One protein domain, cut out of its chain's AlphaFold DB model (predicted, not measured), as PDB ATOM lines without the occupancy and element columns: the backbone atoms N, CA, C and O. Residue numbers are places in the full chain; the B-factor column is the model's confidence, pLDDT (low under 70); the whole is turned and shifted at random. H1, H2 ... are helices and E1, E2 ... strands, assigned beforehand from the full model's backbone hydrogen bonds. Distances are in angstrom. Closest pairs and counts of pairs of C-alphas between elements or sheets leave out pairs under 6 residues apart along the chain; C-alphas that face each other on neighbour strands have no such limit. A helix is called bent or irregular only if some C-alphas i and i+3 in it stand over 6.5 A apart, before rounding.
ATOM      1  N   SER A 154     -26.039  19.868   9.382       95.88
ATOM      2  CA  SER A 154     -24.617  19.790   9.764       95.88
ATOM      3  C   SER A 154     -23.701  20.126   8.580       95.88
ATOM      4  O   SER A 154     -23.940  19.642   7.470       95.88
ATOM      5  N   ILE A 155     -22.638  20.903   8.815       94.06
ATOM      6  CA  ILE A 155     -21.606  21.187   7.802       94.06
ATOM      7  C   ILE A 155     -20.916  19.908   7.305       94.06
ATOM      8  O   ILE A 155     -20.602  19.807   6.121       94.06
ATOM      9  N   ASP A 156     -20.776  18.893   8.160       92.81
ATOM     10  CA  ASP A 156     -20.139  17.616   7.804       92.81
ATOM     11  C   ASP A 156     -20.958  16.833   6.772       92.81
ATOM     12  O   ASP A 156     -20.422  16.053   5.988       92.81
ATOM     13  N   SER A 157     -22.271  17.082   6.739       93.50
ATOM     14  CA  SER A 157     -23.205  16.502   5.767       93.50
ATOM     15  C   SER A 157     -23.356  17.335   4.488       93.50
ATOM     16  O   SER A 157     -24.217  17.036   3.656       93.50
ATOM     17  N   ALA A 158     -22.590  18.420   4.345       94.75
ATOM     18  CA  ALA A 158     -22.644  19.277   3.170       94.75
ATOM     19  C   ALA A 158     -21.901  18.654   1.976       94.75
ATOM     20  O   ALA A 158     -20.951  17.875   2.122       94.75
ATOM     21  N   SER A 159     -22.321  19.045   0.772       95.81
ATOM     22  CA  SER A 159     -21.659  18.682  -0.484       95.81
ATOM     23  C   SER A 159     -20.159  19.000  -0.457       95.81
ATOM     24  O   SER A 159     -19.710  19.925   0.226       95.81
ATOM     25  N   SER A 160     -19.372  18.242  -1.224       95.88
ATOM     26  CA  SER A 160     -17.926  18.469  -1.360       95.88
ATOM     27  C   SER A 160     -17.604  19.890  -1.830       95.88
ATOM     28  O   SER A 160     -16.660  20.491  -1.330       95.88
ATOM     29  N   VAL A 161     -18.428  20.453  -2.721       96.50
ATOM     30  CA  VAL A 161     -18.285  21.828  -3.220       96.50
ATOM     31  C   VAL A 161     -18.442  22.846  -2.089       96.50
ATOM     32  O   VAL A 161     -17.596  23.724  -1.930       96.50
ATOM     33  N   ALA A 162     -19.480  22.709  -1.255       96.56
ATOM     34  CA  ALA A 162     -19.687  23.598  -0.113       96.56
ATOM     35  C   ALA A 162     -18.540  23.490   0.909       96.56
ATOM     36  O   ALA A 162     -18.046  24.511   1.384       96.56
ATOM     37  N   ARG A 163     -18.073  22.271   1.213       95.75
ATOM     38  CA  ARG A 163     -16.946  22.060   2.138       95.75
ATOM     39  C   ARG A 163     -15.648  22.680   1.616       95.75
ATOM     40  O   ARG A 163     -15.004  23.416   2.355       95.75
ATOM     41  N   ALA A 164     -15.330  22.490   0.337       95.69
ATOM     42  CA  ALA A 164     -14.157  23.105  -0.283       95.69
ATOM     43  C   ALA A 164     -14.223  24.645  -0.255       95.69
ATOM     44  O   ALA A 164     -13.231  25.308   0.036       95.69
ATOM     45  N   GLN A 165     -15.399  25.233  -0.505       95.69
ATOM     46  CA  GLN A 165     -15.596  26.685  -0.410       95.69
ATOM     47  C   GLN A 165     -15.406  27.208   1.018       95.69
ATOM     48  O   GLN A 165     -14.760  28.238   1.217       95.69
ATOM     49  N   TYR A 166     -15.922  26.484   2.015       96.25
ATOM     50  CA  TYR A 166     -15.699  26.804   3.423       96.25
ATOM     51  C   TYR A 166     -14.205  26.776   3.769       96.25
ATOM     52  O   TYR A 166     -13.682  27.766   4.277       96.25
ATOM     53  N   GLU A 167     -13.502  25.692   3.437       95.38
ATOM     54  CA  GLU A 167     -12.067  25.540   3.700       95.38
ATOM     55  C   GLU A 167     -11.235  26.649   3.043       95.38
ATOM     56  O   GLU A 167     -10.387  27.256   3.703       95.38
ATOM     57  N   ASN A 168     -11.519  26.979   1.779       95.62
ATOM     58  CA  ASN A 168     -10.831  28.047   1.051       95.62
ATOM     59  C   ASN A 168     -11.007  29.410   1.724       95.62
ATOM     60  O   ASN A 168     -10.020  30.107   1.980       95.62
ATOM     61  N   LEU A 169     -12.246  29.779   2.064       95.81
ATOM     62  CA  LEU A 169     -12.516  31.034   2.760       95.81
ATOM     63  C   LEU A 169     -11.830  31.068   4.126       95.81
ATOM     64  O   LEU A 169     -11.208  32.073   4.463       95.81
ATOM     65  N   ILE A 170     -11.923  29.994   4.910       94.94
ATOM     66  CA  ILE A 170     -11.315  29.928   6.242       94.94
ATOM     67  C   ILE A 170      -9.799  30.060   6.169       94.94
ATOM     68  O   ILE A 170      -9.229  30.827   6.944       94.94
ATOM     69  N   ASN A 171      -9.147  29.377   5.231       94.94
ATOM     70  CA  ASN A 171      -7.705  29.499   5.040       94.94
ATOM     71  C   ASN A 171      -7.309  30.935   4.699       94.94
ATOM     72  O   ASN A 171      -6.391  31.468   5.321       94.94
ATOM     73  N   LYS A 172      -8.060  31.601   3.813       94.88
ATOM     74  CA  LYS A 172      -7.823  33.016   3.517       94.88
ATOM     75  C   LYS A 172      -8.045  33.907   4.737       94.88
ATOM     76  O   LYS A 172      -7.266  34.817   5.003       94.88
ATOM     77  N   TYR A 173      -9.113  33.658   5.487       92.88
ATOM     78  CA  TYR A 173      -9.502  34.485   6.624       92.88
ATOM     79  C   TYR A 173      -8.533  34.344   7.809       92.88
ATOM     80  O   TYR A 173      -8.336  35.300   8.553       92.88
ATOM     81  N   LYS A 174      -7.855  33.198   7.973       93.50
ATOM     82  CA  LYS A 174      -6.796  33.012   8.988       93.50
ATOM     83  C   LYS A 174      -5.635  33.998   8.834       93.50
ATOM     84  O   LYS A 174      -5.063  34.411   9.841       93.50
ATOM     85  N   GLU A 175      -5.316  34.428   7.610       92.25
ATOM     86  CA  GLU A 175      -4.211  35.362   7.336       92.25
ATOM     87  C   GLU A 175      -4.361  36.694   8.094       92.25
ATOM     88  O   GLU A 175      -3.366  37.298   8.506       92.25
ATOM     89  N   ILE A 176      -5.604  37.125   8.342       90.25
ATOM     90  CA  ILE A 176      -5.914  38.404   8.994       90.25
ATOM     91  C   ILE A 176      -6.124  38.293  10.511       90.25
ATOM     92  O   ILE A 176      -6.415  39.296  11.160       90.25
ATOM     93  N   ILE A 177      -5.971  37.108  11.107       90.44
ATOM     94  CA  ILE A 177      -6.164  36.887  12.550       90.44
ATOM     95  C   ILE A 177      -4.846  37.045  13.309       90.44
ATOM     96  O   ILE A 177      -3.783  36.656  12.823       90.44
ATOM     97  N   ILE A 178      -4.907  37.637  14.508       83.56
ATOM     98  CA  ILE A 178      -3.730  37.941  15.343       83.56
ATOM     99  C   ILE A 178      -3.020  36.661  15.790       83.56
ATOM    100  O   ILE A 178      -1.800  36.578  15.679       83.56
ATOM    101  N   SER A 179      -3.772  35.680  16.292       86.44
ATOM    102  CA  SER A 179      -3.236  34.449  16.882       86.44
ATOM    103  C   SER A 179      -4.201  33.280  16.702       86.44
ATOM    104  O   SER A 179      -5.414  33.462  16.806       86.44
ATOM    105  N   GLU A 180      -3.663  32.074  16.520       87.00
ATOM    106  CA  GLU A 180      -4.443  30.831  16.414       87.00
ATOM    107  C   GLU A 180      -5.293  30.550  17.656       87.00
ATOM    108  O   GLU A 180      -6.409  30.047  17.546       87.00
ATOM    109  N   ASN A 181      -4.841  30.989  18.833       87.75
ATOM    110  CA  ASN A 181      -5.611  30.881  20.076       87.75
ATOM    111  C   ASN A 181      -6.928  31.677  20.033       87.75
ATOM    112  O   ASN A 181      -7.805  31.471  20.866       87.75
ATOM    113  N   SER A 182      -7.082  32.593  19.070       86.25
ATOM    114  CA  SER A 182      -8.321  33.349  18.868       86.25
ATOM    115  C   SER A 182      -9.352  32.589  18.031       86.25
ATOM    116  O   SER A 182     -10.500  33.028  17.958       86.25
ATOM    117  N   TYR A 183      -8.982  31.474  17.391       89.44
ATOM    118  CA  TYR A 183      -9.866  30.787  16.451       89.44
ATOM    119  C   TYR A 183     -11.154  30.294  17.108       89.44
ATOM    120  O   TYR A 183     -12.219  30.461  16.525       89.44
ATOM    121  N   SER A 184     -11.091  29.782  18.338       87.31
ATOM    122  CA  SER A 184     -12.266  29.329  19.101       87.31
ATOM    123  C   SER A 184     -13.268  30.448  19.417       87.31
ATOM    124  O   SER A 184     -14.446  30.173  19.625       87.31
ATOM    125  N   ASN A 185     -12.829  31.709  19.409       84.44
ATOM    126  CA  ASN A 185     -13.675  32.864  19.714       84.44
ATOM    127  C   ASN A 185     -14.350  33.463  18.470       84.44
ATOM    128  O   ASN A 185     -15.275  34.263  18.594       84.44
ATOM    129  N   ILE A 186     -13.904  33.092  17.267       86.56
ATOM    130  CA  ILE A 186     -14.408  33.656  16.011       86.56
ATOM    131  C   ILE A 186     -15.419  32.689  15.398       86.56
ATOM    132  O   ILE A 186     -15.100  31.558  15.026       86.56
ATOM    133  N   LYS A 187     -16.657  33.158  15.226       86.81
ATOM    134  CA  LYS A 187     -17.774  32.330  14.743       86.81
ATOM    135  C   LYS A 187     -17.519  31.685  13.375       86.81
ATOM    136  O   LYS A 187     -17.999  30.580  13.149       86.81
ATOM    137  N   LEU A 188     -16.773  32.346  12.482       89.81
ATOM    138  CA  LEU A 188     -16.453  31.811  11.152       89.81
ATOM    139  C   LEU A 188     -15.721  30.465  11.225       89.81
ATOM    140  O   LEU A 188     -16.048  29.585  10.443       89.81
ATOM    141  N   PHE A 189     -14.791  30.281  12.169       91.00
ATOM    142  CA  PHE A 189     -14.004  29.045  12.283       91.00
ATOM    143  C   PHE A 189     -14.734  27.903  12.994       91.00
ATOM    144  O   PHE A 189     -14.322  26.753  12.886       91.00
ATOM    145  N   ASN A 190     -15.813  28.214  13.717       89.88
ATOM    146  CA  ASN A 190     -16.548  27.262  14.553       89.88
ATOM    147  C   ASN A 190     -17.951  27.004  13.994       89.88
ATOM    148  O   ASN A 190     -18.927  26.864  14.737       89.88
ATOM    149  N   LEU A 191     -18.077  27.001  12.666       93.38
ATOM    150  CA  LEU A 191     -19.349  26.755  12.012       93.38
ATOM    151  C   LEU A 191     -19.694  25.264  12.062       93.38
ATOM    152  O   LEU A 191     -19.012  24.449  11.457       93.38
ATOM    153  N   ASN A 192     -20.786  24.915  12.740       93.81
ATOM    154  CA  ASN A 192     -21.267  23.533  12.851       93.81
ATOM    155  C   ASN A 192     -22.492  23.236  11.973       93.81
ATOM    156  O   ASN A 192     -22.731  22.094  11.588       93.81
ATOM    157  N   LYS A 193     -23.293  24.261  11.666       96.50
ATOM    158  CA  LYS A 193     -24.532  24.129  10.901       96.50
ATOM    159  C   LYS A 193     -24.576  25.099   9.727       96.50
ATOM    160  O   LYS A 193     -24.064  26.212   9.819       96.50
ATOM    161  N   ILE A 194     -25.258  24.715   8.661       96.88
ATOM    162  CA  ILE A 194     -25.571  25.536   7.486       96.88
ATOM    163  C   ILE A 194     -27.081  25.553   7.254       96.88
ATOM    164  O   ILE A 194     -27.831  24.806   7.894       96.88
ATOM    165  N   TYR A 195     -27.542  26.431   6.364       97.12
ATOM    166  CA  TYR A 195     -28.964  26.492   6.038       97.12
ATOM    167  C   TYR A 195     -29.431  25.226   5.310       97.12
ATOM    168  O   TYR A 195     -28.686  24.616   4.543       97.12
ATOM    169  N   GLN A 196     -30.666  24.815   5.594       95.31
ATOM    170  CA  GLN A 196     -31.308  23.663   4.962       95.31
ATOM    171  C   GLN A 196     -31.475  23.836   3.446       95.31
ATOM    172  O   GLN A 196     -31.432  24.952   2.919       95.31
ATOM    173  N   ASN A 197     -31.739  22.717   2.763       95.50
ATOM    174  CA  ASN A 197     -32.191  22.764   1.376       95.50
ATOM    175  C   ASN A 197     -33.586  23.382   1.334       95.50
ATOM    176  O   ASN A 197     -34.433  23.049   2.162       95.50
ATOM    177  N   HIS A 198     -33.811  24.275   0.380       97.44
ATOM    178  CA  HIS A 198     -35.052  25.025   0.283       97.44
ATOM    179  C   HIS A 198     -35.261  25.548  -1.137       97.44
ATOM    180  O   HIS A 198     -34.287  25.932  -1.793       97.44
ATOM    181  N   ARG A 199     -36.516  25.619  -1.594       96.00
ATOM    182  CA  ARG A 199     -36.862  26.073  -2.955       96.00
ATOM    183  C   ARG A 199     -36.298  27.449  -3.302       96.00
ATOM    184  O   ARG A 199     -35.768  27.641  -4.388       96.00
ATOM    185  N   VAL A 200     -36.294  28.361  -2.326       97.12
ATOM    186  CA  VAL A 200     -35.839  29.751  -2.503       97.12
ATOM    187  C   VAL A 200     -34.398  29.854  -3.004       97.12
ATOM    188  O   VAL A 200     -34.049  30.828  -3.657       97.12
ATOM    189  N   TRP A 201     -33.545  28.858  -2.736       97.69
ATOM    190  CA  TRP A 201     -32.180  28.866  -3.261       97.69
ATOM    191  C   TRP A 201     -32.145  28.738  -4.782       97.69
ATOM    192  O   TRP A 201     -31.290  29.353  -5.414       97.69
ATOM    193  N   SER A 202     -33.089  27.992  -5.359       96.38
ATOM    194  CA  SER A 202     -33.250  27.888  -6.813       96.38
ATOM    195  C   SER A 202     -33.797  29.187  -7.404       96.38
ATOM    196  O   SER A 202     -33.342  29.607  -8.459       96.38
ATOM    197  N   ASP A 203     -34.701  29.874  -6.702       96.88
ATOM    198  CA  ASP A 203     -35.188  31.191  -7.138       96.88
ATOM    199  C   ASP A 203     -34.053  32.229  -7.125       96.88
ATOM    200  O   ASP A 203     -33.882  33.001  -8.063       96.88
ATOM    201  N   ILE A 204     -33.234  32.224  -6.067       97.81
ATOM    202  CA  ILE A 204     -32.093  33.136  -5.906       97.81
ATOM    203  C   ILE A 204     -31.014  32.879  -6.964       97.81
ATOM    204  O   ILE A 204     -30.400  33.835  -7.443       97.81
ATOM    205  N   SER A 205     -30.771  31.620  -7.344       97.06
ATOM    206  CA  SER A 205     -29.706  31.290  -8.301       97.06
ATOM    207  C   SER A 205     -29.930  31.912  -9.680       97.06
ATOM    208  O   SER A 205     -28.951  32.205 -10.371       97.06
ATOM    209  N   GLN A 206     -31.190  32.178 -10.033       96.31
ATOM    210  CA  GLN A 206     -31.620  32.752 -11.308       96.31
ATOM    211  C   GLN A 206     -31.521  34.286 -11.372       96.31
ATOM    212  O   GLN A 206     -31.666  34.855 -12.451       96.31
ATOM    213  N   ILE A 207     -31.289  34.976 -10.248       97.12
ATOM    214  CA  ILE A 207     -31.358  36.449 -10.187       97.12
ATOM    215  C   ILE A 207     -30.160  37.137 -10.845       97.12
ATOM    216  O   ILE A 207     -30.321  38.167 -11.498       97.12
ATOM    217  N   ALA A 208     -28.960  36.603 -10.644       96.94
ATOM    218  CA  ALA A 208     -27.724  37.169 -11.171       96.94
ATOM    219  C   ALA A 208     -26.680  36.072 -11.379       96.94
ATOM    220  O   ALA A 208     -26.750  35.009 -10.763       96.94
ATOM    221  N   GLU A 209     -25.682  36.346 -12.212       95.94
ATOM    222  CA  GLU A 209     -24.578  35.425 -12.491       95.94
ATOM    223  C   GLU A 209     -23.764  35.128 -11.221       95.94
ATOM    224  O   GLU A 209     -23.566  33.964 -10.869       95.94
ATOM    225  N   SER A 210     -23.365  36.175 -10.494       97.06
ATOM    226  CA  SER A 210     -22.528  36.097  -9.290       97.06
ATOM    227  C   SER A 210     -23.301  36.450  -8.016       97.06
ATOM    228  O   SER A 210     -24.215  37.275  -8.043       97.06
ATOM    229  N   LYS A 211     -22.935  35.848  -6.876       98.00
ATOM    230  CA  LYS A 211     -23.613  36.075  -5.584       98.00
ATOM    231  C   LYS A 211     -22.619  36.543  -4.528       98.00
ATOM    232  O   LYS A 211     -21.692  35.814  -4.199       98.00
ATOM    233  N   LEU A 212     -22.811  37.734  -3.968       97.81
ATOM    234  CA  LEU A 212     -21.995  38.263  -2.875       97.81
ATOM    235  C   LEU A 212     -22.718  38.090  -1.537       97.81
ATOM    236  O   LEU A 212     -23.761  38.700  -1.310       97.81
ATOM    237  N   PHE A 213     -22.133  37.320  -0.626       97.75
ATOM    238  CA  PHE A 213     -22.614  37.152   0.742       97.75
ATOM    239  C   PHE A 213     -21.801  38.012   1.716       97.75
ATOM    240  O   PHE A 213     -20.568  38.034   1.672       97.75
ATOM    241  N   ILE A 214     -22.482  38.704   2.632       96.06
ATOM    242  CA  ILE A 214     -21.818  39.565   3.623       96.06
ATOM    243  C   ILE A 214     -21.451  38.757   4.874       96.06
ATOM    244  O   ILE A 214     -22.309  38.207   5.566       96.06
ATOM    245  N   LEU A 215     -20.162  38.685   5.195       94.00
ATOM    246  CA  LEU A 215     -19.658  38.050   6.413       94.00
ATOM    247  C   LEU A 215     -20.006  38.886   7.656       94.00
ATOM    248  O   LEU A 215     -20.083  40.106   7.605       94.00
ATOM    249  N   THR A 216     -20.201  38.284   8.829       90.62
ATOM    250  CA  THR A 216     -20.062  36.848   9.153       90.62
ATOM    251  C   THR A 216     -21.345  36.040   8.921       90.62
ATOM    252  O   THR A 216     -21.287  34.838   8.663       90.62
ATOM    253  N   ALA A 217     -22.516  36.681   8.990       90.62
ATOM    254  CA  ALA A 217     -23.813  36.003   8.900       90.62
ATOM    255  C   ALA A 217     -24.051  35.315   7.543       90.62
ATOM    256  O   ALA A 217     -24.751  34.301   7.493       90.62
ATOM    257  N   GLY A 218     -23.439  35.831   6.476       95.25
ATOM    258  CA  GLY A 218     -23.516  35.311   5.116       95.25
ATOM    259  C   GLY A 218     -22.835  33.962   4.898       95.25
ATOM    260  O   GLY A 218     -23.220  33.265   3.969       95.25
ATOM    261  N   LEU A 219     -21.890  33.537   5.749       96.44
ATOM    262  CA  LEU A 219     -21.191  32.261   5.551       96.44
ATOM    263  C   LEU A 219     -22.129  31.036   5.608       96.44
ATOM    264  O   LEU A 219     -22.199  30.291   4.635       96.44
ATOM    265  N   PRO A 220     -22.891  30.784   6.691       97.19
ATOM    266  CA  PRO A 220     -23.819  29.651   6.697       97.19
ATOM    267  C   PRO A 220     -24.877  29.723   5.587       97.19
ATOM    268  O   PRO A 220     -25.346  28.677   5.137       97.19
ATOM    269  N   LEU A 221     -25.264  30.936   5.172       97.44
ATOM    270  CA  LEU A 221     -26.215  31.162   4.079       97.44
ATOM    271  C   LEU A 221     -25.622  30.720   2.740       97.44
ATOM    272  O   LEU A 221     -26.249  29.939   2.029       97.44
ATOM    273  N   SER A 222     -24.402  31.161   2.428       97.94
ATOM    274  CA  SER A 222     -23.723  30.824   1.178       97.94
ATOM    275  C   SER A 222     -23.489  29.322   1.052       97.94
ATOM    276  O   SER A 222     -23.677  28.752  -0.017       97.94
ATOM    277  N   LEU A 223     -23.142  28.653   2.152       98.00
ATOM    278  CA  LEU A 223     -22.932  27.207   2.160       98.00
ATOM    279  C   LEU A 223     -24.245  26.438   1.988       98.00
ATOM    280  O   LEU A 223     -24.264  25.439   1.274       98.00
ATOM    281  N   GLY A 224     -25.350  26.911   2.576       97.38
ATOM    282  CA  GLY A 224     -26.687  26.356   2.319       97.38
ATOM    283  C   GLY A 224     -27.128  26.538   0.861       97.38
ATOM    284  O   GLY A 224     -27.661  25.607   0.251       97.38
ATOM    285  N   TYR A 225     -26.828  27.703   0.281       98.25
ATOM    286  CA  TYR A 225     -27.049  28.007  -1.132       98.25
ATOM    287  C   TYR A 225     -26.250  27.074  -2.054       98.25
ATOM    288  O   TYR A 225     -26.856  26.380  -2.873       98.25
ATOM    289  N   ILE A 226     -24.922  26.988  -1.886       97.81
ATOM    290  CA  ILE A 226     -24.055  26.093  -2.675       97.81
ATOM    291  C   ILE A 226     -24.532  24.652  -2.533       97.81
ATOM    292  O   ILE A 226     -24.652  23.936  -3.520       97.81
ATOM    293  N   ASN A 227     -24.845  24.212  -1.313       96.62
ATOM    294  CA  ASN A 227     -25.296  22.846  -1.082       96.62
ATOM    295  C   ASN A 227     -26.573  22.508  -1.867       96.62
ATOM    296  O   ASN A 227     -26.729  21.378  -2.321       96.62
ATOM    297  N   SER A 228     -27.464  23.485  -2.033       95.88
ATOM    298  CA  SER A 228     -28.749  23.304  -2.710       95.88
ATOM    299  C   SER A 228     -28.664  23.443  -4.228       95.88
ATOM    300  O   SER A 228     -29.460  22.831  -4.931       95.88
ATOM    301  N   THR A 229     -27.729  24.247  -4.733       96.75
ATOM    302  CA  THR A 229     -27.682  24.655  -6.150       96.75
ATOM    303  C   THR A 229     -26.450  24.151  -6.895       96.75
ATOM    304  O   THR A 229     -26.441  24.157  -8.119       96.75
ATOM    305  N   GLN A 230     -25.410  23.732  -6.169       95.38
ATOM    306  CA  GLN A 230     -24.056  23.468  -6.671       95.38
ATOM    307  C   GLN A 230     -23.386  24.680  -7.351       95.38
ATOM    308  O   GLN A 230     -22.299  24.546  -7.909       95.38
ATOM    309  N   ASP A 231     -23.986  25.873  -7.264       94.88
ATOM    310  CA  ASP A 231     -23.420  27.103  -7.809       94.88
ATOM    311  C   ASP A 231     -22.320  27.637  -6.885       94.88
ATOM    312  O   ASP A 231     -22.581  28.135  -5.788       94.88
ATOM    313  N   ALA A 232     -21.078  27.522  -7.352       92.38
ATOM    314  CA  ALA A 232     -19.886  27.989  -6.656       92.38
ATOM    315  C   ALA A 232     -19.449  29.407  -7.064       92.38
ATOM    316  O   ALA A 232     -18.419  29.868  -6.569       92.38
ATOM    317  N   ASN A 233     -20.193  30.109  -7.932       95.19
ATOM    318  CA  ASN A 233     -19.894  31.484  -8.350       95.19
ATOM    319  C   ASN A 233     -20.309  32.501  -7.274       95.19
ATOM    320  O   ASN A 233     -21.150  33.387  -7.472       95.19
ATOM    321  N   ILE A 234     -19.734  32.315  -6.089       96.31
ATOM    322  CA  ILE A 234     -20.038  33.078  -4.895       96.31
ATOM    323  C   ILE A 234     -18.819  33.859  -4.422       96.31
ATOM    324  O   ILE A 234     -17.668  33.470  -4.610       96.31
ATOM    325  N   TYR A 235     -19.110  34.959  -3.755       96.88
ATOM    326  CA  TYR A 235     -18.143  35.906  -3.254       96.88
ATOM    327  C   TYR A 235     -18.505  36.287  -1.829       96.88
ATOM    328  O   TYR A 235     -19.657  36.195  -1.397       96.88
ATOM    329  N   PHE A 236     -17.510  36.781  -1.114       96.88
ATOM    330  CA  PHE A 236     -17.605  37.215   0.258       96.88
ATOM    331  C   PHE A 236     -17.009  38.596   0.402       96.88
ATOM    332  O   PHE A 236     -15.984  38.923  -0.194       96.88
ATOM    333  N   THR A 237     -17.624  39.393   1.253       94.81
ATOM    334  CA  THR A 237     -17.006  40.608   1.758       94.81
ATOM    335  C   THR A 237     -17.402  40.796   3.206       94.81
ATOM    336  O   THR A 237     -18.422  40.266   3.648       94.81
ATOM    337  N   GLU A 238     -16.606  41.540   3.955       92.38
ATOM    338  CA  GLU A 238     -16.928  41.861   5.331       92.38
ATOM    339  C   GLU A 238     -17.310  43.331   5.458       92.38
ATOM    340  O   GLU A 238     -16.614  44.220   4.964       92.38
ATOM    341  N   ILE A 239     -18.450  43.583   6.101       89.12
ATOM    342  CA  ILE A 239     -18.928  44.929   6.404       89.12
ATOM    343  C   ILE A 239     -19.156  45.006   7.906       89.12
ATOM    344  O   ILE A 239     -20.044  44.346   8.448       89.12
ATOM    345  N   HIS A 240     -18.362  45.825   8.586       73.12
ATOM    346  CA  HIS A 240     -18.463  45.979  10.028       73.12
ATOM    347  C   HIS A 240     -19.388  47.114  10.433       73.12
ATOM    348  O   HIS A 240     -19.416  48.188   9.836       73.12
ATOM    349  N   ARG A 241     -20.109  46.876  11.527       62.00
ATOM    350  CA  ARG A 241     -20.683  47.943  12.348       62.00
ATOM    351  C   ARG A 241     -19.677  48.283  13.446       62.00
ATOM    352  O   ARG A 241     -18.908  47.421  13.857       62.00
ATOM    353  N   GLN A 242     -19.729  49.510  13.957       55.69
ATOM    354  CA  GLN A 242     -18.753  50.090  14.895       55.69
ATOM    355  C   GLN A 242     -18.523  49.309  16.214       55.69
ATOM    356  O   GLN A 242     -17.633  49.672  16.971       55.69
ATOM    357  N   ASN A 243     -19.273  48.231  16.484       63.19
ATOM    358  CA  ASN A 243     -19.270  47.490  17.752       63.19
ATOM    359  C   ASN A 243     -19.115  45.964  17.577       63.19
ATOM    360  O   ASN A 243     -19.645  45.200  18.381       63.19
ATOM    361  N   ASP A 244     -18.466  45.492  16.510       71.06
ATOM    362  CA  ASP A 244     -18.230  44.053  16.317       71.06
ATOM    363  C   ASP A 244     -17.092  43.553  17.235       71.06
ATOM    364  O   ASP A 244     -15.935  43.931  17.020       71.06
ATOM    365  N   PRO A 245     -17.367  42.690  18.236       69.69
ATOM    366  CA  PRO A 245     -16.340  42.213  19.158       69.69
ATOM    367  C   PRO A 245     -15.256  41.388  18.458       69.69
ATOM    368  O   PRO A 245     -14.141  41.313  18.963       69.69
ATOM    369  N   ASN A 246     -15.518  40.825  17.272       74.31
ATOM    370  CA  ASN A 246     -14.517  40.038  16.546       74.31
ATOM    371  C   ASN A 246     -13.317  40.877  16.078       74.31
ATOM    372  O   ASN A 246     -12.270  40.314  15.760       74.31
ATOM    373  N   GLN A 247     -13.436  42.210  16.061       75.69
ATOM    374  CA  GLN A 247     -12.339  43.115  15.701       75.69
ATOM    375  C   GLN A 247     -11.116  42.970  16.606       75.69
ATOM    376  O   GLN A 247      -9.988  43.180  16.156       75.69
ATOM    377  N   ILE A 248     -11.306  42.577  17.869       78.50
ATOM    378  CA  ILE A 248     -10.195  42.448  18.820       78.50
ATOM    379  C   ILE A 248      -9.230  41.320  18.442       78.50
ATOM    380  O   ILE A 248      -8.082  41.334  18.873       78.50
ATOM    381  N   TYR A 249      -9.676  40.373  17.613       84.19
ATOM    382  CA  TYR A 249      -8.892  39.217  17.187       84.19
ATOM    383  C   TYR A 249      -8.218  39.405  15.820       84.19
ATOM    384  O   TYR A 249      -7.541  38.491  15.344       84.19
ATOM    385  N   LYS A 250      -8.378  40.568  15.172       82.06
ATOM    386  CA  LYS A 250      -7.906  40.822  13.801       82.06
ATOM    387  C   LYS A 250      -6.690  41.745  13.739       82.06
ATOM    388  O   LYS A 250      -6.581  42.720  14.487       82.06
ATOM    389  N   LYS A 251      -5.785  41.433  12.809       83.44
ATOM    390  CA  LYS A 251      -4.629  42.252  12.413       83.44
ATOM    391  C   LYS A 251      -5.063  43.434  11.542       83.44
ATOM    392  O   LYS A 251      -4.528  44.525  11.694       83.44
ATOM    393  N   CYS A 252      -6.022  43.203  10.648       81.44
ATOM    394  CA  CYS A 252      -6.571  44.180   9.712       81.44
ATOM    395  C   CYS A 252      -8.013  43.813   9.321       81.44
ATOM    396  O   CYS A 252      -8.491  42.718   9.625       81.44
ATOM    397  N   GLU A 253      -8.712  44.740   8.666       84.00
ATOM    398  CA  GLU A 253     -10.088  44.541   8.197       84.00
ATOM    399  C   GLU A 253     -10.139  43.658   6.936       84.00
ATOM    400  O   GLU A 253      -9.316  43.809   6.030       84.00
ATOM    401  N   PHE A 254     -11.139  42.774   6.824       87.00
ATOM    402  CA  PHE A 254     -11.387  41.977   5.611       87.00
ATOM    403  C   PHE A 254     -12.173  42.788   4.560       87.00
ATOM    404  O   PHE A 254     -13.266  42.427   4.125       87.00
ATOM    405  N   ASN A 255     -11.618  43.924   4.140       83.50
ATOM    406  CA  ASN A 255     -12.278  44.873   3.233       83.50
ATOM    407  C   ASN A 255     -12.070  44.551   1.747       83.50
ATOM    408  O   ASN A 255     -11.876  45.446   0.929       83.50
ATOM    409  N   ILE A 256     -12.113  43.273   1.386       89.56
ATOM    410  CA  ILE A 256     -11.975  42.815   0.000       89.56
ATOM    411  C   ILE A 256     -13.245  42.104  -0.464       89.56
ATOM    412  O   ILE A 256     -14.094  41.725   0.347       89.56
ATOM    413  N   ILE A 257     -13.364  41.913  -1.776       93.81
ATOM    414  CA  ILE A 257     -14.259  40.914  -2.360       93.81
ATOM    415  C   ILE A 257     -13.412  39.661  -2.597       93.81
ATOM    416  O   ILE A 257     -12.402  39.725  -3.298       93.81
ATOM    417  N   TYR A 258     -13.787  38.551  -1.962       94.69
ATOM    418  CA  TYR A 258     -13.066  37.282  -2.025       94.69
ATOM    419  C   TYR A 258     -13.972  36.133  -2.494       94.69
ATOM    420  O   TYR A 258     -15.055  35.981  -1.936       94.69
ATOM    421  N   PRO A 259     -13.533  35.261  -3.418       94.50
ATOM    422  CA  PRO A 259     -12.320  35.379  -4.232       94.50
ATOM    423  C   PRO A 259     -12.288  36.673  -5.055       94.50
ATOM    424  O   PRO A 259     -13.295  37.368  -5.153       94.50
ATOM    425  N   THR A 260     -11.134  37.033  -5.620       91.69
ATOM    426  CA  THR A 260     -11.042  38.244  -6.448       91.69
ATOM    427  C   THR A 260     -12.051  38.162  -7.592       91.69
ATOM    428  O   THR A 260     -12.034  37.217  -8.382       91.69
ATOM    429  N   LEU A 261     -12.933  39.154  -7.674       86.56
ATOM    430  CA  LEU A 261     -13.944  39.248  -8.719       86.56
ATOM    431  C   LEU A 261     -13.268  39.690 -10.026       86.56
ATOM    432  O   LEU A 261     -12.763  40.805 -10.113       86.56
ATOM    433  N   THR A 262     -13.204  38.803 -11.021       81.31
ATOM    434  CA  THR A 262     -12.462  39.043 -12.275       81.31
ATOM    435  C   THR A 262     -13.361  39.458 -13.435       81.31
ATOM    436  O   THR A 262     -13.009  40.365 -14.185       81.31
ATOM    437  N   LYS A 263     -14.522  38.813 -13.596       84.19
ATOM    438  CA  LYS A 263     -15.508  39.136 -14.632       84.19
ATOM    439  C   LYS A 263     -16.891  38.651 -14.210       84.19
ATOM    440  O   LYS A 263     -17.033  37.508 -13.797       84.19
ATOM    441  N   THR A 264     -17.890  39.513 -14.345       90.81
ATOM    442  CA  THR A 264     -19.308  39.167 -14.204       90.81
ATOM    443  C   THR A 264     -20.145  40.236 -14.892       90.81
ATOM    444  O   THR A 264     -19.752  41.405 -14.900       90.81
ATOM    445  N   ASN A 265     -21.280  39.868 -15.482       92.56
ATOM    446  CA  ASN A 265     -22.220  40.858 -16.022       92.56
ATOM    447  C   ASN A 265     -23.180  41.378 -14.945       92.56
ATOM    448  O   ASN A 265     -23.675  42.504 -15.022       92.56
ATOM    449  N   SER A 266     -23.469  40.544 -13.944       96.31
ATOM    450  CA  SER A 266     -24.430  40.851 -12.890       96.31
ATOM    451  C   SER A 266     -24.054  40.170 -11.585       96.31
ATOM    452  O   SER A 266     -23.686  38.996 -11.549       96.31
ATOM    453  N   ILE A 267     -24.206  40.901 -10.490       97.62
ATOM    454  CA  ILE A 267     -23.953  40.393  -9.150       97.62
ATOM    455  C   ILE A 267     -25.112  40.747  -8.233       97.62
ATOM    456  O   ILE A 267     -25.631  41.861  -8.275       97.62
ATOM    457  N   VAL A 268     -25.519  39.797  -7.396       98.31
ATOM    458  CA  VAL A 268     -26.532  40.029  -6.369       98.31
ATOM    459  C   VAL A 268     -25.914  39.979  -4.980       98.31
ATOM    460  O   VAL A 268     -25.206  39.035  -4.635       98.31
ATOM    461  N   ILE A 269     -26.174  41.008  -4.180       98.31
ATOM    462  CA  ILE A 269     -25.755  41.094  -2.780       98.31
ATOM    463  C   ILE A 269     -26.836  40.463  -1.911       98.31
ATOM    464  O   ILE A 269     -28.004  40.828  -2.029       98.31
ATOM    465  N   ILE A 270     -26.451  39.546  -1.028       98.31
ATOM    466  CA  ILE A 270     -27.367  38.786  -0.175       98.31
ATOM    467  C   ILE A 270     -26.953  38.961   1.289       98.31
ATOM    468  O   ILE A 270     -25.854  38.568   1.691       98.31
ATOM    469  N   ASP A 271     -27.849  39.526   2.099       96.69
ATOM    470  CA  ASP A 271     -27.656  39.685   3.547       96.69
ATOM    471  C   ASP A 271     -28.999  39.707   4.292       96.69
ATOM    472  O   ASP A 271     -30.051  39.973   3.705       96.69
ATOM    473  N   LYS A 272     -28.976  39.453   5.603       94.12
ATOM    474  CA  LYS A 272     -30.133  39.704   6.476       94.12
ATOM    475  C   LYS A 272     -30.376  41.200   6.597       94.12
ATOM    476  O   LYS A 272     -29.432  41.963   6.809       94.12
ATOM    477  N   ILE A 273     -31.634  41.633   6.525       90.56
ATOM    478  CA  ILE A 273     -31.941  43.063   6.451       90.56
ATOM    479  C   ILE A 273     -32.743  43.595   7.649       90.56
ATOM    480  O   ILE A 273     -33.894  43.247   7.883       90.56
ATOM    481  N   TYR A 274     -32.102  44.516   8.377       84.69
ATOM    482  CA  TYR A 274     -32.733  45.351   9.408       84.69
ATOM    483  C   TYR A 274     -32.896  46.790   8.903       84.69
ATOM    484  O   TYR A 274     -34.006  47.283   8.785       84.69
ATOM    485  N   THR A 275     -31.784  47.438   8.529       85.19
ATOM    486  CA  THR A 275     -31.756  48.828   8.025       85.19
ATOM    487  C   THR A 275     -31.210  48.962   6.600       85.19
ATOM    488  O   THR A 275     -31.218  50.049   6.039       85.19
ATOM    489  N   GLY A 276     -30.657  47.893   6.012       85.25
ATOM    490  CA  GLY A 276     -30.025  47.917   4.681       85.25
ATOM    491  C   GLY A 276     -28.636  48.571   4.607       85.25
ATOM    492  O   GLY A 276     -28.043  48.612   3.532       85.25
ATOM    493  N   GLY A 277     -28.082  49.060   5.723       89.75
ATOM    494  CA  GLY A 277     -26.784  49.750   5.728       89.75
ATOM    495  C   GLY A 277     -25.607  48.895   5.236       89.75
ATOM    496  O   GLY A 277     -24.782  49.385   4.471       89.75
ATOM    497  N   SER A 278     -25.553  47.611   5.615       91.19
ATOM    498  CA  SER A 278     -24.499  46.685   5.165       91.19
ATOM    499  C   SER A 278     -24.532  46.472   3.652       91.19
ATOM    500  O   SER A 278     -23.501  46.559   2.992       91.19
ATOM    501  N   ILE A 279     -25.731  46.273   3.102       94.44
ATOM    502  CA  ILE A 279     -25.957  46.081   1.667       94.44
ATOM    503  C   ILE A 279     -25.530  47.322   0.871       94.44
ATOM    504  O   ILE A 279     -24.847  47.180  -0.139       94.44
ATOM    505  N   LYS A 280     -25.861  48.537   1.333       93.31
ATOM    506  CA  LYS A 280     -25.443  49.788   0.668       93.31
ATOM    507  C   LYS A 280     -23.921  49.940   0.611       93.31
ATOM    508  O   LYS A 280     -23.384  50.346  -0.416       93.31
ATOM    509  N   LEU A 281     -23.222  49.606   1.698       93.00
ATOM    510  CA  LEU A 281     -21.757  49.664   1.740       93.00
ATOM    511  C   LEU A 281     -21.118  48.609   0.827       93.00
ATOM    512  O   LEU A 281     -20.144  48.903   0.137       93.00
ATOM    513  N   ALA A 282     -21.683  47.400   0.780       94.56
ATOM    514  CA  ALA A 282     -21.239  46.368  -0.151       94.56
ATOM    515  C   ALA A 282     -21.474  46.782  -1.617       94.56
ATOM    516  O   ALA A 282     -20.594  46.585  -2.450       94.56
ATOM    517  N   GLU A 283     -22.612  47.412  -1.931       95.56
ATOM    518  CA  GLU A 283     -22.910  47.945  -3.268       95.56
ATOM    519  C   GLU A 283     -21.883  48.997  -3.702       95.56
ATOM    520  O   GLU A 283     -21.361  48.909  -4.814       95.56
ATOM    521  N   ALA A 284     -21.554  49.953  -2.828       92.75
ATOM    522  CA  ALA A 284     -20.530  50.960  -3.106       92.75
ATOM    523  C   ALA A 284     -19.172  50.311  -3.424       92.75
ATOM    524  O   ALA A 284     -18.566  50.623  -4.445       92.75
ATOM    525  N   ARG A 285     -18.756  49.321  -2.622       91.12
ATOM    526  CA  ARG A 285     -17.492  48.590  -2.809       91.12
ATOM    527  C   ARG A 285     -17.416  47.852  -4.150       91.12
ATOM    528  O   ARG A 285     -16.363  47.840  -4.787       91.12
ATOM    529  N   ILE A 286     -18.517  47.242  -4.597       93.44
ATOM    530  CA  ILE A 286     -18.571  46.609  -5.924       93.44
ATOM    531  C   ILE A 286     -18.430  47.669  -7.018       93.44
ATOM    532  O   ILE A 286     -17.610  47.496  -7.917       93.44
ATOM    533  N   LYS A 287     -19.196  48.765  -6.931       91.19
ATOM    534  CA  LYS A 287     -19.210  49.829  -7.950       91.19
ATOM    535  C   LYS A 287     -17.874  50.561  -8.076       91.19
ATOM    536  O   LYS A 287     -17.530  50.993  -9.170       91.19
ATOM    537  N   GLU A 288     -17.114  50.676  -6.989       88.62
ATOM    538  CA  GLU A 288     -15.735  51.189  -7.006       88.62
ATOM    539  C   GLU A 288     -14.771  50.246  -7.738       88.62
ATOM    540  O   GLU A 288     -13.822  50.697  -8.374       88.62
ATOM    541  N   SER A 289     -15.015  48.936  -7.655       84.44
ATOM    542  CA  SER A 289     -14.127  47.914  -8.214       84.44
ATOM    543  C   SER A 289     -14.434  47.600  -9.679       84.44
ATOM    544  O   SER A 289     -13.540  47.194 -10.419       84.44
ATOM    545  N   MET A 290     -15.697  47.724 -10.103       87.44
ATOM    546  CA  MET A 290     -16.123  47.371 -11.457       87.44
ATOM    547  C   MET A 290     -17.511  47.900 -11.838       87.44
ATOM    548  O   MET A 290     -18.407  48.054 -11.011       87.44
ATOM    549  N   ASN A 291     -17.698  48.124 -13.141       89.94
ATOM    550  CA  ASN A 291     -18.965  48.553 -13.727       89.94
ATOM    551  C   ASN A 291     -19.847  47.340 -14.066       89.94
ATOM    552  O   ASN A 291     -19.776  46.805 -15.173       89.94
ATOM    553  N   VAL A 292     -20.648  46.891 -13.100       93.44
ATOM    554  CA  VAL A 292     -21.523  45.712 -13.217       93.44
ATOM    555  C   VAL A 292     -22.936  46.030 -12.737       93.44
ATOM    556  O   VAL A 292     -23.133  46.924 -11.911       93.44
ATOM    557  N   ASN A 293     -23.934  45.288 -13.227       95.75
ATOM    558  CA  ASN A 293     -25.291  45.404 -12.697       95.75
ATOM    559  C   ASN A 293     -25.347  44.807 -11.282       95.75
ATOM    560  O   ASN A 293     -25.086  43.614 -11.109       95.75
ATOM    561  N   VAL A 294     -25.686  45.622 -10.280       97.62
ATOM    562  CA  VAL A 294     -25.756  45.200  -8.874       97.62
ATOM    563  C   VAL A 294     -27.210  45.109  -8.435       97.62
ATOM    564  O   VAL A 294     -27.895  46.125  -8.343       97.62
ATOM    565  N   LEU A 295     -27.652  43.893  -8.126       98.31
ATOM    566  CA  LEU A 295     -28.946  43.608  -7.510       98.31
ATOM    567  C   LEU A 295     -28.775  43.330  -6.015       98.31
ATOM    568  O   LEU A 295     -27.686  43.000  -5.538       98.31
ATOM    569  N   LYS A 296     -29.858  43.442  -5.253       98.44
ATOM    570  CA  LYS A 296     -29.847  43.302  -3.794       98.44
ATOM    571  C   LYS A 296     -31.012  42.444  -3.315       98.44
ATOM    572  O   LYS A 296     -32.168  42.735  -3.612       98.44
ATOM    573  N   ILE A 297     -30.699  41.422  -2.525       98.50
ATOM    574  CA  ILE A 297     -31.661  40.560  -1.835       98.50
ATOM    575  C   ILE A 297     -31.535  40.791  -0.327       98.50
ATOM    576  O   ILE A 297     -30.487  40.539   0.272       98.50
ATOM    577  N   GLY A 298     -32.629  41.229   0.292       97.75
ATOM    578  CA  GLY A 298     -32.765  41.319   1.742       97.75
ATOM    579  C   GLY A 298     -33.432  40.074   2.322       97.75
ATOM    580  O   GLY A 298     -34.583  39.771   2.014       97.75
ATOM    581  N   LEU A 299     -32.738  39.346   3.189       97.12
ATOM    582  CA  LEU A 299     -33.301  38.186   3.874       97.12
ATOM    583  C   LEU A 299     -34.019  38.616   5.155       97.12
ATOM    584  O   LEU A 299     -33.438  39.320   5.984       97.12
ATOM    585  N   PHE A 300     -35.248  38.129   5.330       95.38
ATOM    586  CA  PHE A 300     -36.032  38.228   6.569       95.38
ATOM    587  C   PHE A 300     -36.191  39.678   7.055       95.38
ATOM    588  O   PHE A 300     -35.749  40.005   8.162       95.38
ATOM    589  N   PRO A 301     -36.757  40.569   6.216       94.31
ATOM    590  CA  PRO A 301     -36.857  41.986   6.540       94.31
ATOM    591  C   PRO A 301     -37.634  42.203   7.834       94.31
ATOM    592  O   PRO A 301     -38.649  41.546   8.058       94.31
ATOM    593  N   LYS A 302     -37.159  43.136   8.669       89.94
ATOM    594  CA  LYS A 302     -37.790  43.458   9.965       89.94
ATOM    595  C   LYS A 302     -38.610  44.739   9.973       89.94
ATOM    596  O   LYS A 302     -39.559  44.866  10.743       89.94
ATOM    597  N   ALA A 303     -38.256  45.667   9.090       90.94
ATOM    598  CA  ALA A 303     -38.847  46.992   9.009       90.94
ATOM    599  C   ALA A 303     -39.299  47.297   7.581       90.94
ATOM    600  O   ALA A 303     -38.604  46.955   6.621       90.94
ATOM    601  N   TYR A 304     -40.417  48.012   7.440       92.62
ATOM    602  CA  TYR A 304     -40.925  48.438   6.132       92.62
ATOM    603  C   TYR A 304     -39.912  49.300   5.367       92.62
ATOM    604  O   TYR A 304     -39.713  49.121   4.173       92.62
ATOM    605  N   GLU A 305     -39.200  50.189   6.065       91.69
ATOM    606  CA  GLU A 305     -38.208  51.072   5.442       91.69
ATOM    607  C   GLU A 305     -37.053  50.293   4.802       91.69
ATOM    608  O   GLU A 305     -36.528  50.682   3.762       91.69
ATOM    609  N   SER A 306     -36.699  49.143   5.383       91.88
ATOM    610  CA  SER A 306     -35.612  48.300   4.883       91.88
ATOM    611  C   SER A 306     -35.873  47.777   3.467       91.88
ATOM    612  O   SER A 306     -34.937  47.615   2.683       91.88
ATOM    613  N   LEU A 307     -37.148  47.606   3.109       94.44
ATOM    614  CA  LEU A 307     -37.595  47.167   1.793       94.44
ATOM    615  C   LEU A 307     -37.130  48.130   0.688       94.44
ATOM    616  O   LEU A 307     -36.699  47.703  -0.376       94.44
ATOM    617  N   LYS A 308     -37.081  49.437   0.958       94.00
ATOM    618  CA  LYS A 308     -36.658  50.461  -0.018       94.00
ATOM    619  C   LYS A 308     -35.171  50.402  -0.382       94.00
ATOM    620  O   LYS A 308     -34.672  51.253  -1.116       94.00
ATOM    621  N   HIS A 309     -34.415  49.472   0.191       94.94
ATOM    622  CA  HIS A 309     -32.973  49.361  -0.016       94.94
ATOM    623  C   HIS A 309     -32.569  48.114  -0.796       94.94
ATOM    624  O   HIS A 309     -31.380  47.952  -1.080       94.94
ATOM    625  N   VAL A 310     -33.529  47.263  -1.158       97.50
ATOM    626  CA  VAL A 310     -33.291  45.988  -1.833       97.50
ATOM    627  C   VAL A 310     -34.277  45.774  -2.972       97.50
ATOM    628  O   VAL A 310     -35.430  46.187  -2.891       97.50
ATOM    629  N   ASP A 311     -33.833  45.095  -4.022       98.25
ATOM    630  CA  ASP A 311     -34.647  44.816  -5.208       98.25
ATOM    631  C   ASP A 311     -35.590  43.628  -4.971       98.25
ATOM    632  O   ASP A 311     -36.706  43.582  -5.494       98.25
ATOM    633  N   TYR A 312     -35.155  42.692  -4.125       98.44
ATOM    634  CA  TYR A 312     -35.914  41.518  -3.717       98.44
ATOM    635  C   TYR A 312     -35.812  41.290  -2.210       98.44
ATOM    636  O   TYR A 312     -34.820  41.649  -1.568       98.44
ATOM    637  N   VAL A 313     -36.797  40.589  -1.660       97.50
ATOM    638  CA  VAL A 313     -36.757  40.073  -0.293       97.50
ATOM    639  C   VAL A 313     -37.094  38.598  -0.230       97.50
ATOM    640  O   VAL A 313     -37.911  38.101  -1.004       97.50
ATOM    641  N   VAL A 314     -36.490  37.906   0.734       97.69
ATOM    642  CA  VAL A 314     -36.962  36.584   1.148       97.69
ATOM    643  C   VAL A 314     -37.880  36.743   2.349       97.69
ATOM    644  O   VAL A 314     -37.425  37.123   3.431       97.69
ATOM    645  N   TYR A 315     -39.160  36.433   2.150       97.31
ATOM    646  CA  TYR A 315     -40.200  36.517   3.171       97.31
ATOM    647  C   TYR A 315     -40.993  35.211   3.239       97.31
ATOM    648  O   TYR A 315     -41.587  34.782   2.245       97.31
ATOM    649  N   ALA A 316     -40.993  34.565   4.408       96.12
ATOM    650  CA  ALA A 316     -41.663  33.287   4.658       96.12
ATOM    651  C   ALA A 316     -41.361  32.240   3.565       96.12
ATOM    652  O   ALA A 316     -42.263  31.646   2.968       96.12
ATOM    653  N   GLY A 317     -40.071  32.069   3.249       95.19
ATOM    654  CA  GLY A 317     -39.602  31.084   2.268       95.19
ATOM    655  C   GLY A 317     -39.929  31.409   0.801       95.19
ATOM    656  O   GLY A 317     -39.910  30.515  -0.046       95.19
ATOM    657  N   ARG A 318     -40.249  32.661   0.465       96.00
ATOM    658  CA  ARG A 318     -40.483  33.093  -0.924       96.00
ATOM    659  C   ARG A 318     -39.602  34.267  -1.288       96.00
ATOM    660  O   ARG A 318     -39.409  35.154  -0.459       96.00
ATOM    661  N   LEU A 319     -39.128  34.281  -2.527       97.19
ATOM    662  CA  LEU A 319     -38.448  35.423  -3.120       97.19
ATOM    663  C   LEU A 319     -39.482  36.342  -3.781       97.19
ATOM    664  O   LEU A 319     -40.188  35.929  -4.699       97.19
ATOM    665  N   ILE A 320     -39.580  37.580  -3.308       96.75
ATOM    666  CA  ILE A 320     -40.582  38.557  -3.751       96.75
ATOM    667  C   ILE A 320     -39.851  39.817  -4.211       96.75
ATOM    668  O   ILE A 320     -38.907  40.251  -3.550       96.75
ATOM    669  N   LYS A 321     -40.269  40.412  -5.334       97.12
ATOM    670  CA  LYS A 321     -39.756  41.723  -5.749       97.12
ATOM    671  C   LYS A 321     -40.267  42.779  -4.788       97.12
ATOM    672  O   LYS A 321     -41.464  42.879  -4.530       97.12
ATOM    673  N   THR A 322     -39.369  43.611  -4.289       96.88
ATOM    674  CA  THR A 322     -39.743  44.569  -3.256       96.88
ATOM    675  C   THR A 322     -40.704  45.638  -3.768       96.88
ATOM    676  O   THR A 322     -41.552  46.109  -3.016       96.88
ATOM    677  N   ILE A 323     -40.616  45.987  -5.056       96.81
ATOM    678  CA  ILE A 323     -41.523  46.957  -5.675       96.81
ATOM    679  C   ILE A 323     -42.989  46.510  -5.604       96.81
ATOM    680  O   ILE A 323     -43.866  47.341  -5.392       96.81
ATOM    681  N   ASP A 324     -43.253  45.202  -5.671       95.75
ATOM    682  CA  ASP A 324     -44.614  44.676  -5.597       95.75
ATOM    683  C   ASP A 324     -45.194  44.850  -4.186       95.75
ATOM    684  O   ASP A 324     -46.362  45.195  -4.023       95.75
ATOM    685  N   ILE A 325     -44.366  44.696  -3.150       95.44
ATOM    686  CA  ILE A 325     -44.755  44.968  -1.760       95.44
ATOM    687  C   ILE A 325     -44.980  46.469  -1.551       95.44
ATOM    688  O   ILE A 325     -46.005  46.868  -0.999       95.44
ATOM    689  N   LEU A 326     -44.034  47.300  -1.997       95.56
ATOM    690  CA  LEU A 326     -44.056  48.751  -1.784       95.56
ATOM    691  C   LEU A 326     -45.217  49.448  -2.509       95.56
ATOM    692  O   LEU A 326     -45.701  50.467  -2.024       95.56
ATOM    693  N   ASN A 327     -45.663  48.907  -3.644       95.44
ATOM    694  CA  ASN A 327     -46.788  49.453  -4.403       95.44
ATOM    695  C   ASN A 327     -48.154  49.058  -3.827       95.44
ATOM    696  O   ASN A 327     -49.119  49.797  -4.002       95.44
ATOM    697  N   ASN A 328     -48.253  47.902  -3.160       94.19
ATOM    698  CA  ASN A 328     -49.537  47.348  -2.722       94.19
ATOM    699  C   ASN A 328     -49.800  47.511  -1.217       94.19
ATOM    700  O   ASN A 328     -50.959  47.504  -0.789       94.19
ATOM    701  N   PHE A 329     -48.754  47.635  -0.394       94.81
ATOM    702  CA  PHE A 329     -48.854  47.636   1.068       94.81
ATOM    703  C   PHE A 329     -48.279  48.913   1.691       94.81
ATOM    704  O   PHE A 329     -47.704  49.759   1.018       94.81
ATOM    705  N   ASN A 330     -48.477  49.075   3.001       93.81
ATOM    706  CA  ASN A 330     -47.944  50.206   3.757       93.81
ATOM    707  C   ASN A 330     -47.241  49.748   5.041       93.81
ATOM    708  O   ASN A 330     -47.295  48.579   5.433       93.81
ATOM    709  N   GLU A 331     -46.607  50.695   5.729       91.81
ATOM    710  CA  GLU A 331     -45.827  50.447   6.946       91.81
ATOM    711  C   GLU A 331     -46.601  49.753   8.078       91.81
ATOM    712  O   GLU A 331     -45.993  49.076   8.910       91.81
ATOM    713  N   HIS A 332     -47.931  49.854   8.096       91.38
ATOM    714  CA  HIS A 332     -48.770  49.277   9.143       91.38
ATOM    715  C   HIS A 332     -49.212  47.843   8.865       91.38
ATOM    716  O   HIS A 332     -49.499  47.129   9.818       91.38
ATOM    717  N   ASN A 333     -49.286  47.404   7.605       93.12
ATOM    718  CA  ASN A 333     -49.889  46.109   7.256       93.12
ATOM    719  C   ASN A 333     -49.022  45.198   6.379       93.12
ATOM    720  O   ASN A 333     -49.405  44.049   6.154       93.12
ATOM    721  N   TRP A 334     -47.861  45.667   5.909       94.81
ATOM    722  CA  TRP A 334     -47.009  44.899   4.998       94.81
ATOM    723  C   TRP A 334     -46.639  43.513   5.542       94.81
ATOM    724  O   TRP A 334     -46.652  42.553   4.786       94.81
ATOM    725  N   HIS A 335     -46.344  43.387   6.838       94.00
ATOM    726  CA  HIS A 335     -45.868  42.145   7.452       94.00
ATOM    727  C   HIS A 335     -46.921  41.030   7.378       94.00
ATOM    728  O   HIS A 335     -46.608  39.932   6.933       94.00
ATOM    729  N   TYR A 336     -48.186  41.324   7.691       95.19
ATOM    730  CA  TYR A 336     -49.270  40.355   7.511       95.19
ATOM    731  C   TYR A 336     -49.586  40.118   6.032       95.19
ATOM    732  O   TYR A 336     -49.650  38.977   5.584       95.19
ATOM    733  N   LYS A 337     -49.743  41.185   5.238       94.81
ATOM    734  CA  LYS A 337     -50.159  41.047   3.832       94.81
ATOM    735  C   LYS A 337     -49.121  40.339   2.959       94.81
ATOM    736  O   LYS A 337     -49.494  39.610   2.047       94.81
ATOM    737  N   THR A 338     -47.832  40.483   3.265       95.06
ATOM    738  CA  THR A 338     -46.754  39.796   2.533       95.06
ATOM    739  C   THR A 338     -46.829  38.276   2.710       95.06
ATOM    740  O   THR A 338     -46.436  37.541   1.805       95.06
ATOM    741  N   LEU A 339     -47.401  37.762   3.811       93.94
ATOM    742  CA  LEU A 339     -47.650  36.322   3.959       93.94
ATOM    743  C   LEU A 339     -48.612  35.791   2.890       93.94
ATOM    744  O   LEU A 339     -48.368  34.725   2.330       93.94
ATOM    745  N   PHE A 340     -49.610  36.571   2.500       92.69
ATOM    746  CA  PHE A 340     -50.577  36.196   1.466       92.69
ATOM    747  C   PHE A 340     -50.188  36.652   0.064       92.69
ATOM    748  O   PHE A 340     -50.979  36.517  -0.860       92.69
ATOM    749  N   PHE A 341     -48.978  37.188  -0.115       87.94
ATOM    750  CA  PHE A 341     -48.539  37.629  -1.429       87.94
ATOM    751  C   PHE A 341     -48.350  36.421  -2.353       87.94
ATOM    752  O   PHE A 341     -47.369  35.671  -2.244       87.94
TER     753      PHE A 341
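AT A GLANCE: This is residues 154 to 341 of the 346 residues of an uncharacterized protein of Bacillus xiamenensis (UniProt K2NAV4). A strongly twisted sheet of six strands makes the core of a three-layer body: H4 and H5 pack on one face, H7 and, toward the E5 and E6 end, H9 on the other. H1 packs on H5 as a further helix on that side, while H2 and H6 lie at one end of the longest axis and H9 and H10 at the other. The 188 printed residues have ten named helices and six named strands, in the order H1 H2 H3 H4 E1 H5 E2 H6 E3 H7 E4 H8 E5 E6 H9 H10. The sheet's order is E2 E1 E3 E4 E5 E6, mixed, with the hairpin of E5 and E6 its antiparallel part. The class is mixed, helices and strands; the whole is compact, with a radius of gyration of the C-alphas of 16.7 A and spans of 52 by 35 by 32 A.

HOW THE PARTS SIT: H1, residues 160 to 174, touches H5, residues 218 to 229, with its residues 161 to 166 alone, at a shallow tilt of 22 degrees, opposite ways; the closest C-alphas, of Ala 162 and Leu 223, are 5.4 A apart. H2, residues 180 to 185, is irregular, but only just: C-alphas 181 and 184 are 6.9 A apart. It touches H3, residues 187 to 190, only at the corner and only just, with 3 pairs of C-alphas within 8 A, the closest those of Tyr 183 and Phe 189 at 6.1 A. H4, residues 200 to 205, touches H5 about perpendicular at 87 degrees, the closest C-alphas being those of Trp 201 and Tyr 225, 5.6 A. E1, residues 210 to 215, is parallel to E2, residues 234 to 238, with N 213 and O 235 at 2.8 A. H5 has a height of 8.9 A over the sheet, lies over E1 and runs along it at 10 degrees on the local plane; H4 is on the same face. E1, H5 and E2 form a strand-helix-strand unit, two parallel neighbour strands with a helix between, and its crossover is right-handed. H6, residues 245 to 249, is close but not clearly touching H2; the closest C-alphas, of Ser 182 and Tyr 249, are 6.1 A apart. E3, residues 266 to 272, is parallel to E1, with N 212 and O 268 at 2.8 A, and to E4, residues 293 to 299, with N 269 and O 295 at 2.8 A. H7, residues 277 to 289, is on the opposite face from H5, over E3 at a height of 7.9 A. E5, residues 312 to 315, is parallel to E4, with N 298 and O 312 at 2.9 A, and antiparallel to E6, residues 318 to 321, with N 313 and O 320 at 2.9 A. H9, residues 322 to 328, is on the same face as H7, over none of the strands. H8, residues 304 to 307, and H10, residues 334 to 339, only graze the sheet. Every O i to N i+4 pair is within hydrogen-bond range in H1, H4, H5, H7 and H9; H2 has 0 of 2, with 2 of 3 O i to N i+3 pairs, H6 has 0 of 1, with 2 of 2, and H10 has 1 of 2, while H3 and H8 are too short for such a pair.

IN THESE COORDINATES: H1 begins at C-alpha 160, (-17.926, 18.469, -1.360), and is 21.0 A long. H5 is 16.1 A, H7 18.9 A, E3 20.2 A and E4 19.8 A long. H10 ends at C-alpha 339, (-47.650, 36.322, 3.959).

THE WHOLE: The farthest C-alphas, of Asn 181 and Asn 328, are 52.2 A apart. The printed part has no cut, and its one long link is H6 to E3, residues 250 to 265. Residues 241 to 243 and 245 are under pLDDT 70; the mean of the printed part is 92.4.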